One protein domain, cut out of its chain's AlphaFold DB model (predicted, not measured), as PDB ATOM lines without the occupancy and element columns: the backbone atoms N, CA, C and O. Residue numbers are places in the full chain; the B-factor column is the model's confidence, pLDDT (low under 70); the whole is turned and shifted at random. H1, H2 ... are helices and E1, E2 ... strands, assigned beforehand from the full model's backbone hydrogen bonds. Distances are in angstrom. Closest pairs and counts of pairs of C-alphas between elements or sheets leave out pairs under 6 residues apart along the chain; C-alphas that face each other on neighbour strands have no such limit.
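Overview. This is residues 278 to 374 of the 377 residues of an uncharacterized protein of Aspergillus niger (strain ATCC 1015 / CBS 113.46 / FGSC A1144 / LSHB Ac4 / NCTC 3858a / NRRL 328 / USDA 3528.7) (UniProt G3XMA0). A twisted sheet of five strands is partly covered by a two-stranded hairpin, E6 and E7, whose strands run nearly along those of the sheet, in a small, unequal sandwich. The short helices H1 and H2 lie beside strands E5 and E4 on one face of the large sheet, and a tail, residues 369 to 374 with H3, sticks out and adds to the length. The printed part has 97 residues with three named helices and seven named strands, in the order E1 E2 E3 E4 H1 H2 E5 E6 E7 H3. The large sheet runs E3 E2 E1 E5 E4 and is mixed, the small sheet E6 E7 is antiparallel, and the class is mixed, helices and strands. The whole is compact, with a radius of gyration of the C-alphas of 14.4 A, and elongated, with spans of 48 by 29 by 28 A.

Along the chain. In the large sheet, E1 is residues 278 to 285, 23.7 A long, beginning at C-alpha 278 at (30.603, -25.635, -2.861). E2 is residues 292 to 300, 24.5 A long, and E3 is residues 306 to 309. E5 is residues 338 to 343, 16.4 A long, and E4 is residues 316 to 319. H1 is residues 320 to 325 and H2 residues 329 to 332. In the small sheet, E6 is residues 347 to 354, 20.3 A long, beginning at C-alpha 347 at (32.795, -18.170, -1.670), and E7 is residues 359 to 366, 20.1 A long. H3 is residues 371 to 374, with C-alpha 374 at (52.792, -17.235, 0.195).

Arrangement. E1 and E2 form a hairpin, antiparallel at 163 degrees, with N 281 and O 297 2.9 A apart. E2 and E3 form a second hairpin, with N 296 and O 308 2.8 A apart; E1, E2 and E3 are a meander, each strand the antiparallel neighbour of the one before. On the other side of E1, E5 is antiparallel to it at 162 degrees, with N 282 and O 340 2.8 A apart. E4 is parallel to E5 at 19 degrees, with N 339 and O 316 2.8 A apart. E4, H1 H2 and E5 are a strand-helix-strand unit, two parallel neighbour strands with helices between, and its crossover is right-handed. H1 is on the sheet at a height of 7.5 A, over none of the strands; its closest approach to E5 is between the C-alphas of Gly 320 and Val 342, 4.8 A. H2 is on the same face, at a height of 6.8 A over a local plane of only just 6 C-alphas. H1 and H2 are close but not clearly touching, the closest C-alphas being those of Tyr 323 and Val 329, 6.7 A. E6 and E7 are a hairpin, with N 351 and O 363 2.9 A apart. The two sheets form a sandwich, two sheets face to face, with 29 pairs of C-alphas within 10 A and best planes 26 degrees apart. The closest C-alphas of E2 and E7 are those of His 292 and Gln 360, 4.7 A. In H1 every O i to N i+4 pair is within hydrogen-bond range, while H2 and H3 are too short for such a pair.

Size, cuts and confidence. The two C-alphas farthest apart, those of Ile 288 and Lys 372, are 48.0 A apart. The printed part has no cut, and no link is long. Residues 369 to 374 stand free. The mean pLDDT of the printed part is 81.8; it is under 70 at residues 287 to 289, 353 to 357 and 366 to 374, and H3 has a mean of 40.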
ATOM      1  N   ARG A 278      29.679 -24.796  -2.081       91.06
ATOM      2  CA  ARG A 278      30.603 -25.635  -2.861       91.06
ATOM      3  C   ARG A 278      30.520 -25.397  -4.355       91.06
ATOM      4  O   ARG A 278      31.506 -25.578  -5.049       91.06
ATOM      5  N   GLN A 279      29.336 -25.053  -4.845       93.75
ATOM      6  CA  GLN A 279      29.128 -24.769  -6.256       93.75
ATOM      7  C   GLN A 279      28.167 -23.602  -6.395       93.75
ATOM      8  O   GLN A 279      27.228 -23.456  -5.603       93.75
ATOM      9  N   VAL A 280      28.383 -22.798  -7.427       94.94
ATOM     10  CA  VAL A 280      27.412 -21.806  -7.880       94.94
ATOM     11  C   VAL A 280      27.070 -22.100  -9.328       94.94
ATOM     12  O   VAL A 280      27.968 -22.232 -10.156       94.94
ATOM     13  N   ALA A 281      25.778 -22.200  -9.634       95.94
ATOM     14  CA  ALA A 281      25.317 -22.200 -11.014       95.94
ATOM     15  C   ALA A 281      24.818 -20.810 -11.408       95.94
ATOM     16  O   ALA A 281      24.059 -20.187 -10.669       95.94
ATOM     17  N   ILE A 282      25.247 -20.342 -12.575       95.38
ATOM     18  CA  ILE A 282      24.897 -19.051 -13.160       95.38
ATOM     19  C   ILE A 282      24.090 -19.336 -14.423       95.38
ATOM     20  O   ILE A 282      24.557 -20.043 -15.315       95.38
ATOM     21  N   SER A 283      22.868 -18.816 -14.479       95.06
ATOM     22  CA  SER A 283      21.994 -18.919 -15.651       95.06
ATOM     23  C   SER A 283      22.017 -17.611 -16.420       95.06
ATOM     24  O   SER A 283      21.885 -16.549 -15.809       95.06
ATOM     25  N   ALA A 284      22.180 -17.687 -17.737       92.75
ATOM     26  CA  ALA A 284      22.186 -16.514 -18.600       92.75
ATOM     27  C   ALA A 284      21.570 -16.824 -19.966       92.75
ATOM     28  O   ALA A 284      21.728 -17.932 -20.478       92.75
ATOM     29  N   HIS A 285      20.886 -15.850 -20.561       89.81
ATOM     30  CA  HIS A 285      20.426 -15.923 -21.950       89.81
ATOM     31  C   HIS A 285      20.394 -14.534 -22.596       89.81
ATOM     32  O   HIS A 285      20.492 -13.510 -21.920       89.81
ATOM     33  N   SER A 286      20.256 -14.514 -23.914       83.88
ATOM     34  CA  SER A 286      20.074 -13.345 -24.762       83.88
ATOM     35  C   SER A 286      18.845 -13.589 -25.632       83.88
ATOM     36  O   SER A 286      18.886 -14.425 -26.530       83.88
ATOM     37  N   ASP A 287      17.754 -12.864 -25.383       69.50
ATOM     38  CA  ASP A 287      16.595 -12.883 -26.291       69.50
ATOM     39  C   ASP A 287      16.821 -11.935 -27.479       69.50
ATOM     40  O   ASP A 287      16.554 -12.272 -28.628       69.50
ATOM     41  N   ILE A 288      17.347 -10.745 -27.192       64.06
ATOM     42  CA  ILE A 288      17.812  -9.726 -28.134       64.06
ATOM     43  C   ILE A 288      18.982  -9.080 -27.394       64.06
ATOM     44  O   ILE A 288      18.769  -8.619 -26.277       64.06
ATOM     45  N   SER A 289      20.195  -9.121 -27.958       61.09
ATOM     46  CA  SER A 289      21.419  -8.572 -27.344       61.09
ATOM     47  C   SER A 289      21.141  -7.300 -26.518       61.09
ATOM     48  O   SER A 289      20.469  -6.403 -27.041       61.09
ATOM     49  N   PRO A 290      21.644  -7.181 -25.271       71.62
ATOM     50  CA  PRO A 290      22.729  -7.961 -24.659       71.62
ATOM     51  C   PRO A 290      22.297  -9.209 -23.858       71.62
ATOM     52  O   PRO A 290      21.126  -9.455 -23.593       71.62
ATOM     53  N   VAL A 291      23.292 -10.010 -23.460       81.69
ATOM     54  CA  VAL A 291      23.138 -11.189 -22.590       81.69
ATOM     55  C   VAL A 291      22.835 -10.753 -21.161       81.69
ATOM     56  O   VAL A 291      23.499  -9.861 -20.628       81.69
ATOM     57  N   HIS A 292      21.896 -11.442 -20.517       87.38
ATOM     58  CA  HIS A 292      21.508 -11.187 -19.139       87.38
ATOM     59  C   HIS A 292      21.626 -12.432 -18.268       87.38
ATOM     60  O   HIS A 292      21.167 -13.515 -18.629       87.38
ATOM     61  N   VAL A 293      22.198 -12.253 -17.079       90.75
ATOM     62  CA  VAL A 293      22.139 -13.220 -15.987       90.75
ATOM     63  C   VAL A 293      20.723 -13.212 -15.425       90.75
ATOM     64  O   VAL A 293      20.247 -12.193 -14.923       90.75
ATOM     65  N   THR A 294      20.057 -14.357 -15.492       91.38
ATOM     66  CA  THR A 294      18.663 -14.526 -15.060       91.38
ATOM     67  C   THR A 294      18.516 -15.271 -13.754       91.38
ATOM     68  O   THR A 294      17.476 -15.151 -13.105       91.38
ATOM     69  N   GLY A 295      19.544 -16.004 -13.332       92.94
ATOM     70  CA  GLY A 295      19.489 -16.724 -12.075       92.94
ATOM     71  C   GLY A 295      20.840 -17.154 -11.531       92.94
ATOM     72  O   GLY A 295      21.801 -17.373 -12.268       92.94
ATOM     73  N   LEU A 296      20.880 -17.297 -10.211       95.31
ATOM     74  CA  LEU A 296      21.992 -17.841  -9.443       95.31
ATOM     75  C   LEU A 296      21.472 -18.980  -8.573       95.31
ATOM     76  O   LEU A 296      20.457 -18.831  -7.898       95.31
ATOM     77  N   GLU A 297      22.182 -20.099  -8.537       95.81
ATOM     78  CA  GLU A 297      21.890 -21.204  -7.627       95.81
ATOM     79  C   GLU A 297      23.115 -21.505  -6.771       95.81
ATOM     80  O   GLU A 297      24.205 -21.738  -7.287       95.81
ATOM     81  N   PHE A 298      22.923 -21.541  -5.459       94.94
ATOM     82  CA  PHE A 298      23.949 -21.807  -4.459       94.94
ATOM     83  C   PHE A 298      23.792 -23.226  -3.933       94.94
ATOM     84  O   PHE A 298      22.776 -23.555  -3.314       94.94
ATOM     85  N   PHE A 299      24.803 -24.061  -4.148       94.62
ATOM     86  CA  PHE A 299      24.845 -25.433  -3.654       94.62
ATOM     87  C   PHE A 299      25.695 -25.490  -2.390       94.62
ATOM     88  O   PHE A 299      26.912 -25.294  -2.422       94.62
ATOM     89  N   PHE A 300      25.041 -25.754  -1.265       93.19
ATOM     90  CA  PHE A 300      25.676 -25.803   0.046       93.19
ATOM     91  C   PHE A 300      26.176 -27.208   0.374       93.19
ATOM     92  O   PHE A 300      25.690 -28.206  -0.158       93.19
ATOM     93  N   LYS A 301      27.137 -27.293   1.294       88.75
ATOM     94  CA  LYS A 301      27.678 -28.575   1.762       88.75
ATOM     95  C   LYS A 301      26.676 -29.393   2.590       88.75
ATOM     96  O   LYS A 301      26.722 -30.619   2.545       88.75
ATOM     97  N   ASP A 302      25.849 -28.732   3.388       91.69
ATOM     98  CA  ASP A 302      25.095 -29.328   4.502       91.69
ATOM     99  C   ASP A 302      23.611 -28.920   4.536       91.69
ATOM    100  O   ASP A 302      22.893 -29.266   5.473       91.69
ATOM    101  N   ARG A 303      23.123 -28.227   3.501       91.88
ATOM    102  CA  ARG A 303      21.716 -27.824   3.377       91.88
ATOM    103  C   ARG A 303      21.240 -27.830   1.921       91.88
ATOM    104  O   ARG A 303      22.065 -27.861   1.006       91.88
ATOM    105  N   PRO A 304      19.915 -27.791   1.684       93.44
ATOM    106  CA  PRO A 304      19.367 -27.669   0.339       93.44
ATOM    107  C   PRO A 304      19.892 -26.430  -0.388       93.44
ATOM    108  O   PRO A 304      20.194 -25.408   0.237       93.44
ATOM    109  N   LYS A 305      19.961 -26.524  -1.721       93.31
ATOM    110  CA  LYS A 305      20.336 -25.390  -2.566       93.31
ATOM    111  C   LYS A 305      19.375 -24.218  -2.370       93.31
ATOM    112  O   LYS A 305      18.196 -24.417  -2.077       93.31
ATOM    113  N   ALA A 306      19.879 -23.011  -2.575       94.12
ATOM    114  CA  ALA A 306      19.064 -21.804  -2.634       94.12
ATOM    115  C   ALA A 306      19.246 -21.130  -3.989       94.12
ATOM    116  O   ALA A 306      20.317 -21.236  -4.582       94.12
ATOM    117  N   SER A 307      18.219 -20.437  -4.464       93.06
ATOM    118  CA  SER A 307      18.213 -19.846  -5.800       93.06
ATOM    119  C   SER A 307      17.729 -18.402  -5.743       93.06
ATOM    120  O   SER A 307      16.873 -18.070  -4.924       93.06
ATOM    121  N   LEU A 308      18.292 -17.567  -6.609       91.94
ATOM    122  CA  LEU A 308      17.812 -16.232  -6.953       91.94
ATOM    123  C   LEU A 308      17.483 -16.233  -8.444       91.94
ATOM    124  O   LEU A 308      18.283 -16.740  -9.231       91.94
ATOM    125  N   GLY A 309      16.348 -15.661  -8.831       90.44
ATOM    126  CA  GLY A 309      15.907 -15.643 -10.220       90.44
ATOM    127  C   GLY A 309      15.566 -17.040 -10.749       90.44
ATOM    128  O   GLY A 309      15.006 -17.870 -10.031       90.44
ATOM    129  N   TYR A 310      15.864 -17.305 -12.020       91.44
ATOM    130  CA  TYR A 310      15.438 -18.534 -12.692       91.44
ATOM    131  C   TYR A 310      16.446 -19.056 -13.720       91.44
ATOM    132  O   TYR A 310      17.286 -18.331 -14.243       91.44
ATOM    133  N   THR A 311      16.312 -20.344 -14.038       93.19
ATOM    134  CA  THR A 311      16.948 -20.996 -15.188       93.19
ATOM    135  C   THR A 311      15.861 -21.340 -16.198       93.19
ATOM    136  O   THR A 311      14.843 -21.933 -15.828       93.19
ATOM    137  N   LEU A 312      16.065 -20.998 -17.469       90.56
ATOM    138  CA  LEU A 312      15.145 -21.375 -18.539       90.56
ATOM    139  C   LEU A 312      15.140 -22.892 -18.769       90.56
ATOM    140  O   LEU A 312      16.167 -23.572 -18.697       90.56
ATOM    141  N   LEU A 313      13.958 -23.431 -19.066       90.62
ATOM    142  CA  LEU A 313      13.810 -24.846 -19.381       90.62
ATOM    143  C   LEU A 313      14.526 -25.156 -20.703       90.62
ATOM    144  O   LEU A 313      14.255 -24.522 -21.718       90.62
ATOM    145  N   GLY A 314      15.413 -26.150 -20.685       90.75
ATOM    146  CA  GLY A 314      16.209 -26.535 -21.853       90.75
ATOM    147  C   GLY A 314      17.541 -25.796 -21.987       90.75
ATOM    148  O   GLY A 314      18.277 -26.104 -22.920       90.75
ATOM    149  N   ALA A 315      17.874 -24.879 -21.068       93.00
ATOM    150  CA  ALA A 315      19.171 -24.206 -21.055       93.00
ATOM    151  C   ALA A 315      20.331 -25.218 -21.096       93.00
ATOM    152  O   ALA A 315      20.312 -26.226 -20.374       93.00
ATOM    153  N   LYS A 316      21.353 -24.944 -21.918       93.88
ATOM    154  CA  LYS A 316      22.528 -25.815 -22.046       93.88
ATOM    155  C   LYS A 316      23.302 -25.807 -20.729       93.88
ATOM    156  O   LYS A 316      23.866 -24.789 -20.329       93.88
ATOM    157  N   ALA A 317      23.315 -26.947 -20.045       94.56
ATOM    158  CA  ALA A 317      24.130 -27.134 -18.856       94.56
ATOM    159  C   ALA A 317      25.596 -27.303 -19.262       94.56
ATOM    160  O   ALA A 317      25.897 -28.096 -20.153       94.56
ATOM    161  N   MET A 318      26.483 -26.573 -18.594       94.12
ATOM    162  CA  MET A 318      27.924 -26.666 -18.817       94.12
ATOM    163  C   MET A 318      28.704 -26.426 -17.526       94.12
ATOM    164  O   MET A 318      28.202 -25.790 -16.590       94.12
ATOM    165  N   SER A 319      29.922 -26.947 -17.453       93.19
ATOM    166  CA  SER A 319      30.857 -26.638 -16.369       93.19
ATOM    167  C   SER A 319      31.537 -25.280 -16.595       93.19
ATOM    168  O   SER A 319      31.539 -24.733 -17.698       93.19
ATOM    169  N   GLY A 320      32.131 -24.715 -15.543       86.88
ATOM    170  CA  GLY A 320      32.933 -23.495 -15.654       86.88
ATOM    171  C   GLY A 320      34.181 -23.655 -16.533       86.88
ATOM    172  O   GLY A 320      34.641 -22.669 -17.104       86.88
ATOM    173  N   GLU A 321      34.713 -24.875 -16.651       87.38
ATOM    174  CA  GLU A 321      35.830 -25.201 -17.549       87.38
ATOM    175  C   GLU A 321      35.355 -25.227 -19.004       87.38
ATOM    176  O   GLU A 321      35.900 -24.513 -19.838       87.38
ATOM    177  N   GLU A 322      34.255 -25.933 -19.283       88.31
ATOM    178  CA  GLU A 322      33.641 -25.979 -20.616       88.31
ATOM    179  C   GLU A 322      33.265 -24.580 -21.108       88.31
ATOM    180  O   GLU A 322      33.523 -24.241 -22.255       88.31
ATOM    181  N   TYR A 323      32.704 -23.737 -20.239       87.75
ATOM    182  CA  TYR A 323      32.377 -22.353 -20.588       87.75
ATOM    183  C   TYR A 323      33.612 -21.508 -20.929       87.75
ATOM    184  O   TYR A 323      33.524 -20.589 -21.739       87.75
ATOM    185  N   ARG A 324      34.760 -21.774 -20.296       84.00
ATOM    186  CA  ARG A 324      35.998 -21.023 -20.547       84.00
ATOM    187  C   ARG A 324      36.658 -21.436 -21.860       84.00
ATOM    188  O   ARG A 324      37.228 -20.578 -22.529       84.00
ATOM    189  N   ASP A 325      36.596 -22.722 -22.179       86.50
ATOM    190  CA  ASP A 325      37.351 -23.316 -23.282       86.50
ATOM    191  C   ASP A 325      36.539 -23.405 -24.592       86.50
ATOM    192  O   ASP A 325      37.106 -23.658 -25.654       86.50
ATOM    193  N   ASP A 326      35.219 -23.190 -24.545       84.50
ATOM    194  CA  ASP A 326      34.326 -23.252 -25.708       84.50
ATOM    195  C   ASP A 326      34.230 -21.892 -26.434       84.50
ATOM    196  O   ASP A 326      33.560 -20.955 -25.997       84.50
ATOM    197  N   GLU A 327      34.878 -21.785 -27.598       80.25
ATOM    198  CA  GLU A 327      34.831 -20.589 -28.458       80.25
ATOM    199  C   GLU A 327      33.436 -20.329 -29.070       80.25
ATOM    200  O   GLU A 327      33.168 -19.224 -29.545       80.25
ATOM    201  N   SER A 328      32.526 -21.313 -29.029       82.12
ATOM    202  CA  SER A 328      31.160 -21.236 -29.574       82.12
ATOM    203  C   SER A 328      30.092 -20.871 -28.535       82.12
ATOM    204  O   SER A 328      28.904 -20.887 -28.848       82.12
ATOM    205  N   VAL A 329      30.475 -20.479 -27.310       81.62
ATOM    206  CA  VAL A 329      29.538 -20.133 -26.214       81.62
ATOM    207  C   VAL A 329      28.432 -19.165 -26.637       81.62
ATOM    208  O   VAL A 329      27.292 -19.304 -26.192       81.62
ATOM    209  N   GLN A 330      28.756 -18.210 -27.510       80.12
ATOM    210  CA  GLN A 330      27.807 -17.213 -28.013       80.12
ATOM    211  C   GLN A 330      26.584 -17.850 -28.692       80.12
ATOM    212  O   GLN A 330      25.482 -17.329 -28.551       80.12
ATOM    213  N   GLU A 331      26.745 -19.002 -29.348       81.19
ATOM    214  CA  GLU A 331      25.656 -19.720 -30.024       81.19
ATOM    215  C   GLU A 331      24.639 -20.315 -29.038       81.19
ATOM    216  O   GLU A 331      23.481 -20.525 -29.389       81.19
ATOM    217  N   TYR A 332      25.047 -20.568 -27.792       82.06
ATOM    218  CA  TYR A 332      24.173 -21.128 -26.756       82.06
ATOM    219  C   TYR A 332      23.536 -20.062 -25.866       82.06
ATOM    220  O   TYR A 332      22.729 -20.401 -25.004       82.06
ATOM    221  N   LEU A 333      23.919 -18.791 -26.024       83.62
ATOM    222  CA  LEU A 333      23.332 -17.694 -25.258       83.62
ATOM    223  C   LEU A 333      21.945 -17.326 -25.777       83.62
ATOM    224  O   LEU A 333      21.126 -16.859 -24.988       83.62
ATOM    225  N   GLU A 334      21.656 -17.563 -27.056       85.56
ATOM    226  CA  GLU A 334      20.294 -17.466 -27.578       85.56
ATOM    227  C   GLU A 334      19.367 -18.471 -26.889       85.56
ATOM    228  O   GLU A 334      19.811 -19.486 -26.346       85.56
ATOM    229  N   TYR A 335      18.063 -18.176 -26.888       84.00
ATOM    230  CA  TYR A 335      17.051 -19.028 -26.267       84.00
ATOM    231  C   TYR A 335      17.295 -20.524 -26.571       84.00
ATOM    232  O   TYR A 335      17.385 -20.899 -27.743       84.00
ATOM    233  N   PRO A 336      17.348 -21.404 -25.550       88.00
ATOM    234  CA  PRO A 336      16.958 -21.186 -24.150       88.00
ATOM    235  C   PRO A 336      18.088 -20.705 -23.215       88.00
ATOM    236  O   PRO A 336      17.884 -20.660 -22.004       88.00
ATOM    237  N   GLY A 337      19.264 -20.355 -23.732       92.31
ATOM    238  CA  GLY A 337      20.400 -19.886 -22.942       92.31
ATOM    239  C   GLY A 337      21.245 -20.999 -22.321       92.31
ATOM    240  O   GLY A 337      21.131 -22.184 -22.653       92.31
ATOM    241  N   ILE A 338      22.082 -20.612 -21.359       93.94
ATOM    242  CA  ILE A 338      23.047 -21.486 -20.686       93.94
ATOM    243  C   ILE A 338      22.846 -21.533 -19.172       93.94
ATOM    244  O   ILE A 338      22.304 -20.617 -18.549       93.94
ATOM    245  N   ARG A 339      23.364 -22.605 -18.569       95.88
ATOM    246  CA  ARG A 339      23.516 -22.772 -17.125       95.88
ATOM    247  C   ARG A 339      24.925 -23.272 -16.816       95.88
ATOM    248  O   ARG A 339      25.199 -24.470 -16.909       95.88
ATOM    249  N   VAL A 340      25.796 -22.357 -16.406       94.94
ATOM    250  CA  VAL A 340      27.204 -22.634 -16.094       94.94
ATOM    251  C   VAL A 340      27.340 -22.990 -14.621       94.94
ATOM    252  O   VAL A 340      26.963 -22.188 -13.773       94.94
ATOM    253  N   THR A 341      27.877 -24.164 -14.290       95.62
ATOM    254  CA  THR A 341      28.142 -24.572 -12.897       95.62
ATOM    255  C   THR A 341      29.629 -24.458 -12.584       95.62
ATOM    256  O   THR A 341      30.455 -25.059 -13.264       95.62
ATOM    257  N   VAL A 342      29.962 -23.698 -11.545       92.88
ATOM    258  CA  VAL A 342      31.338 -23.423 -11.119       92.88
ATOM    259  C   VAL A 342      31.578 -24.038  -9.745       92.88
ATOM    260  O   VAL A 342      30.846 -23.738  -8.799       92.88
ATOM    261  N   ASP A 343      32.607 -24.877  -9.639       90.56
ATOM    262  CA  ASP A 343      33.113 -25.402  -8.370       90.56
ATOM    263  C   ASP A 343      33.884 -24.330  -7.593       90.56
ATOM    264  O   ASP A 343      34.660 -23.559  -8.158       90.56
ATOM    265  N   LEU A 344      33.672 -24.290  -6.279       85.69
ATOM    266  CA  LEU A 344      34.261 -23.314  -5.370       85.69
ATOM    267  C   LEU A 344      34.854 -24.012  -4.143       85.69
ATOM    268  O   LEU A 344      34.213 -24.854  -3.513       85.69
ATOM    269  N   GLU A 345      36.063 -23.601  -3.757       81.81
ATOM    270  CA  GLU A 345      36.649 -23.985  -2.467       81.81
ATOM    271  C   GLU A 345      36.035 -23.184  -1.307       81.81
ATOM    272  O   GLU A 345      35.705 -23.752  -0.265       81.81
ATOM    273  N   ASP A 346      35.872 -21.869  -1.496       80.31
ATOM    274  CA  ASP A 346      35.225 -20.950  -0.554       80.31
ATOM    275  C   ASP A 346      34.702 -19.707  -1.297       80.31
ATOM    276  O   ASP A 346      35.445 -19.069  -2.050       80.31
ATOM    277  N   LEU A 347      33.433 -19.348  -1.076       83.56
ATOM    278  CA  LEU A 347      32.795 -18.170  -1.670       83.56
ATOM    279  C   LEU A 347      32.888 -16.989  -0.699       83.56
ATOM    280  O   LEU A 347      32.245 -16.998   0.351       83.56
ATOM    281  N   ARG A 348      33.641 -15.942  -1.058       75.69
ATOM    282  CA  ARG A 348      33.761 -14.725  -0.230       75.69
ATOM    283  C   ARG A 348      32.842 -13.599  -0.649       75.69
ATOM    284  O   ARG A 348      32.498 -12.755   0.173       75.69
ATOM    285  N   GLY A 349      32.476 -13.563  -1.919       75.94
ATOM    286  CA  GLY A 349      31.671 -12.484  -2.448       75.94
ATOM    287  C   GLY A 349      31.289 -12.707  -3.895       75.94
ATOM    288  O   GLY A 349      31.768 -13.622  -4.566       75.94
ATOM    289  N   ILE A 350      30.402 -11.839  -4.352       79.88
ATOM    290  CA  ILE A 350      29.870 -11.824  -5.704       79.88
ATOM    291  C   ILE A 350      29.913 -10.371  -6.159       79.88
ATOM    292  O   ILE A 350      29.446  -9.486  -5.441       79.88
ATOM    293  N   ILE A 351      30.478 -10.127  -7.334       73.81
ATOM    294  CA  ILE A 351      30.456  -8.821  -7.990       73.81
ATOM    295  C   ILE A 351      29.574  -8.971  -9.221       73.81
ATOM    296  O   ILE A 351      29.827  -9.829 -10.055       73.81
ATOM    297  N   ALA A 352      28.532  -8.159  -9.330       74.81
ATOM    298  CA  ALA A 352      27.689  -8.118 -10.517       74.81
ATOM    299  C   ALA A 352      28.040  -6.885 -11.355       74.81
ATOM    300  O   ALA A 352      28.310  -5.821 -10.793       74.81
ATOM    301  N   LEU A 353      28.006  -7.031 -12.678       68.88
ATOM    302  CA  LEU A 353      28.064  -5.927 -13.630       68.88
ATOM    303  C   LEU A 353      26.642  -5.652 -14.137       68.88
ATOM    304  O   LEU A 353      26.147  -6.392 -14.994       68.88
ATOM    305  N   PRO A 354      25.950  -4.654 -13.568       66.19
ATOM    306  CA  PRO A 354      24.644  -4.230 -14.048       66.19
ATOM    307  C   PRO A 354      24.752  -3.400 -15.340       66.19
ATOM    308  O   PRO A 354      25.774  -2.785 -15.621       66.19
ATOM    309  N   THR A 355      23.662  -3.362 -16.094       62.72
ATOM    310  CA  THR A 355      23.387  -2.458 -17.215       62.72
ATOM    311  C   THR A 355      22.022  -1.804 -16.988       62.72
ATOM    312  O   THR A 355      21.293  -2.160 -16.057       62.72
ATOM    313  N   SER A 356      21.634  -0.872 -17.860       57.34
ATOM    314  CA  SER A 356      20.289  -0.275 -17.864       57.34
ATOM    315  C   SER A 356      19.163  -1.315 -18.022       57.34
ATOM    316  O   SER A 356      18.043  -1.094 -17.556       57.34
ATOM    317  N   SER A 357      19.461  -2.456 -18.650       65.25
ATOM    318  CA  SER A 357      18.519  -3.524 -18.997       65.25
ATOM    319  C   SER A 357      18.570  -4.758 -18.086       65.25
ATOM    320  O   SER A 357      17.633  -5.556 -18.110       65.25
ATOM    321  N   GLY A 358      19.600  -4.935 -17.251       72.81
ATOM    322  CA  GLY A 358      19.689  -6.092 -16.354       72.81
ATOM    323  C   GLY A 358      21.076  -6.308 -15.753       72.81
ATOM    324  O   GLY A 358      21.865  -5.381 -15.643       72.81
ATOM    325  N   ILE A 359      21.393  -7.537 -15.339       79.81
ATOM    326  CA  ILE A 359      22.758  -7.918 -14.943       79.81
ATOM    327  C   ILE A 359      23.421  -8.588 -16.137       79.81
ATOM    328  O   ILE A 359      22.951  -9.631 -16.572       79.81
ATOM    329  N   GLN A 360      24.496  -8.014 -16.671       80.94
ATOM    330  CA  GLN A 360      25.184  -8.572 -17.837       80.94
ATOM    331  C   GLN A 360      26.141  -9.700 -17.453       80.94
ATOM    332  O   GLN A 360      26.278 -10.683 -18.174       80.94
ATOM    333  N   SER A 361      26.825  -9.572 -16.315       80.38
ATOM    334  CA  SER A 361      27.748 -10.608 -15.851       80.38
ATOM    335  C   SER A 361      27.899 -10.622 -14.336       80.38
ATOM    336  O   SER A 361      27.572  -9.662 -13.637       80.38
ATOM    337  N   VAL A 362      28.384 -11.754 -13.829       84.81
ATOM    338  CA  VAL A 362      28.666 -11.980 -12.415       84.81
ATOM    339  C   VAL A 362      30.064 -12.573 -12.281       84.81
ATOM    340  O   VAL A 362      30.405 -13.545 -12.948       84.81
ATOM    341  N   LEU A 363      30.861 -11.999 -11.386       80.88
ATOM    342  CA  LEU A 363      32.166 -12.488 -10.973       80.88
ATOM    343  C   LEU A 363      32.059 -13.082  -9.564       80.88
ATOM    344  O   LEU A 363      31.635 -12.413  -8.619       80.88
ATOM    345  N   LEU A 364      32.476 -14.337  -9.422       82.25
ATOM    346  CA  LEU A 364      32.590 -15.009  -8.129       82.25
ATOM    347  C   LEU A 364      33.969 -14.709  -7.536       82.25
ATOM    348  O   LEU A 364      34.983 -14.899  -8.205       82.25
ATOM    349  N   VAL A 365      34.010 -14.235  -6.290       74.62
ATOM    350  CA  VAL A 365      35.257 -13.888  -5.598       74.62
ATOM    351  C   VAL A 365      35.662 -15.049  -4.682       74.62
ATOM    352  O   VAL A 365      35.009 -15.252  -3.647       74.62
ATOM    353  N   PRO A 366      36.714 -15.817  -5.031       67.44
ATOM    354  CA  PRO A 366      37.226 -16.877  -4.172       67.44
ATOM    355  C   PRO A 366      38.041 -16.304  -3.005       67.44
ATOM    356  O   PRO A 366      38.520 -15.167  -3.042       67.44
ATOM    357  N   SER A 367      38.242 -17.108  -1.963       55.28
ATOM    358  CA  SER A 367      39.210 -16.794  -0.907       55.28
ATOM    359  C   SER A 367      40.634 -16.726  -1.463       55.28
ATOM    360  O   SER A 367      41.138 -17.700  -2.013       55.28
ATOM    361  N   PHE A 368      41.324 -15.597  -1.269       45.28
ATOM    362  CA  PHE A 368      42.776 -15.553  -1.449       45.28
ATOM    363  C   PHE A 368      43.457 -16.387  -0.349       45.28
ATOM    364  O   PHE A 368      43.021 -16.329   0.809       45.28
ATOM    365  N   PRO A 369      44.540 -17.125  -0.658       41.66
ATOM    366  CA  PRO A 369      45.351 -17.756   0.374       41.66
ATOM    367  C   PRO A 369      45.859 -16.690   1.350       41.66
ATOM    368  O   PRO A 369      46.163 -15.556   0.964       41.66
ATOM    369  N   LYS A 370      45.932 -17.032   2.641       39.09
ATOM    370  CA  LYS A 370      46.427 -16.089   3.650       39.09
ATOM    371  C   LYS A 370      47.875 -15.720   3.300       39.09
ATOM    372  O   LYS A 370      48.613 -16.579   2.827       39.09
ATOM    373  N   PRO A 371      48.355 -14.502   3.618       39.47
ATOM    374  CA  PRO A 371      49.741 -14.100   3.347       39.47
ATOM    375  C   PRO A 371      50.804 -15.071   3.896       39.47
ATOM    376  O   PRO A 371      51.907 -15.146   3.364       39.47
ATOM    377  N   LYS A 372      50.471 -15.846   4.939       40.00
ATOM    378  CA  LYS A 372      51.350 -16.879   5.512       40.00
ATOM    379  C   LYS A 372      51.589 -18.077   4.584       40.00
ATOM    380  O   LYS A 372      52.621 -18.722   4.712       40.00
ATOM    381  N   ASP A 373      50.693 -18.333   3.636       39.16
ATOM    382  CA  ASP A 373      50.799 -19.443   2.681       39.16
ATOM    383  C   ASP A 373      51.627 -19.062   1.437       39.16
ATOM    384  O   ASP A 373      52.048 -19.932   0.678       39.16
ATOM    385  N   LEU A 374      51.921 -17.766   1.255       40.09
ATOM    386  CA  LEU A 374      52.792 -17.235   0.195       40.09
ATOM    387  C   LEU A 374      54.271 -17.148   0.605       40.09
ATOM    388  O   LEU A 374      55.114 -16.855  -0.233       40.09
TER     389      LEU A 374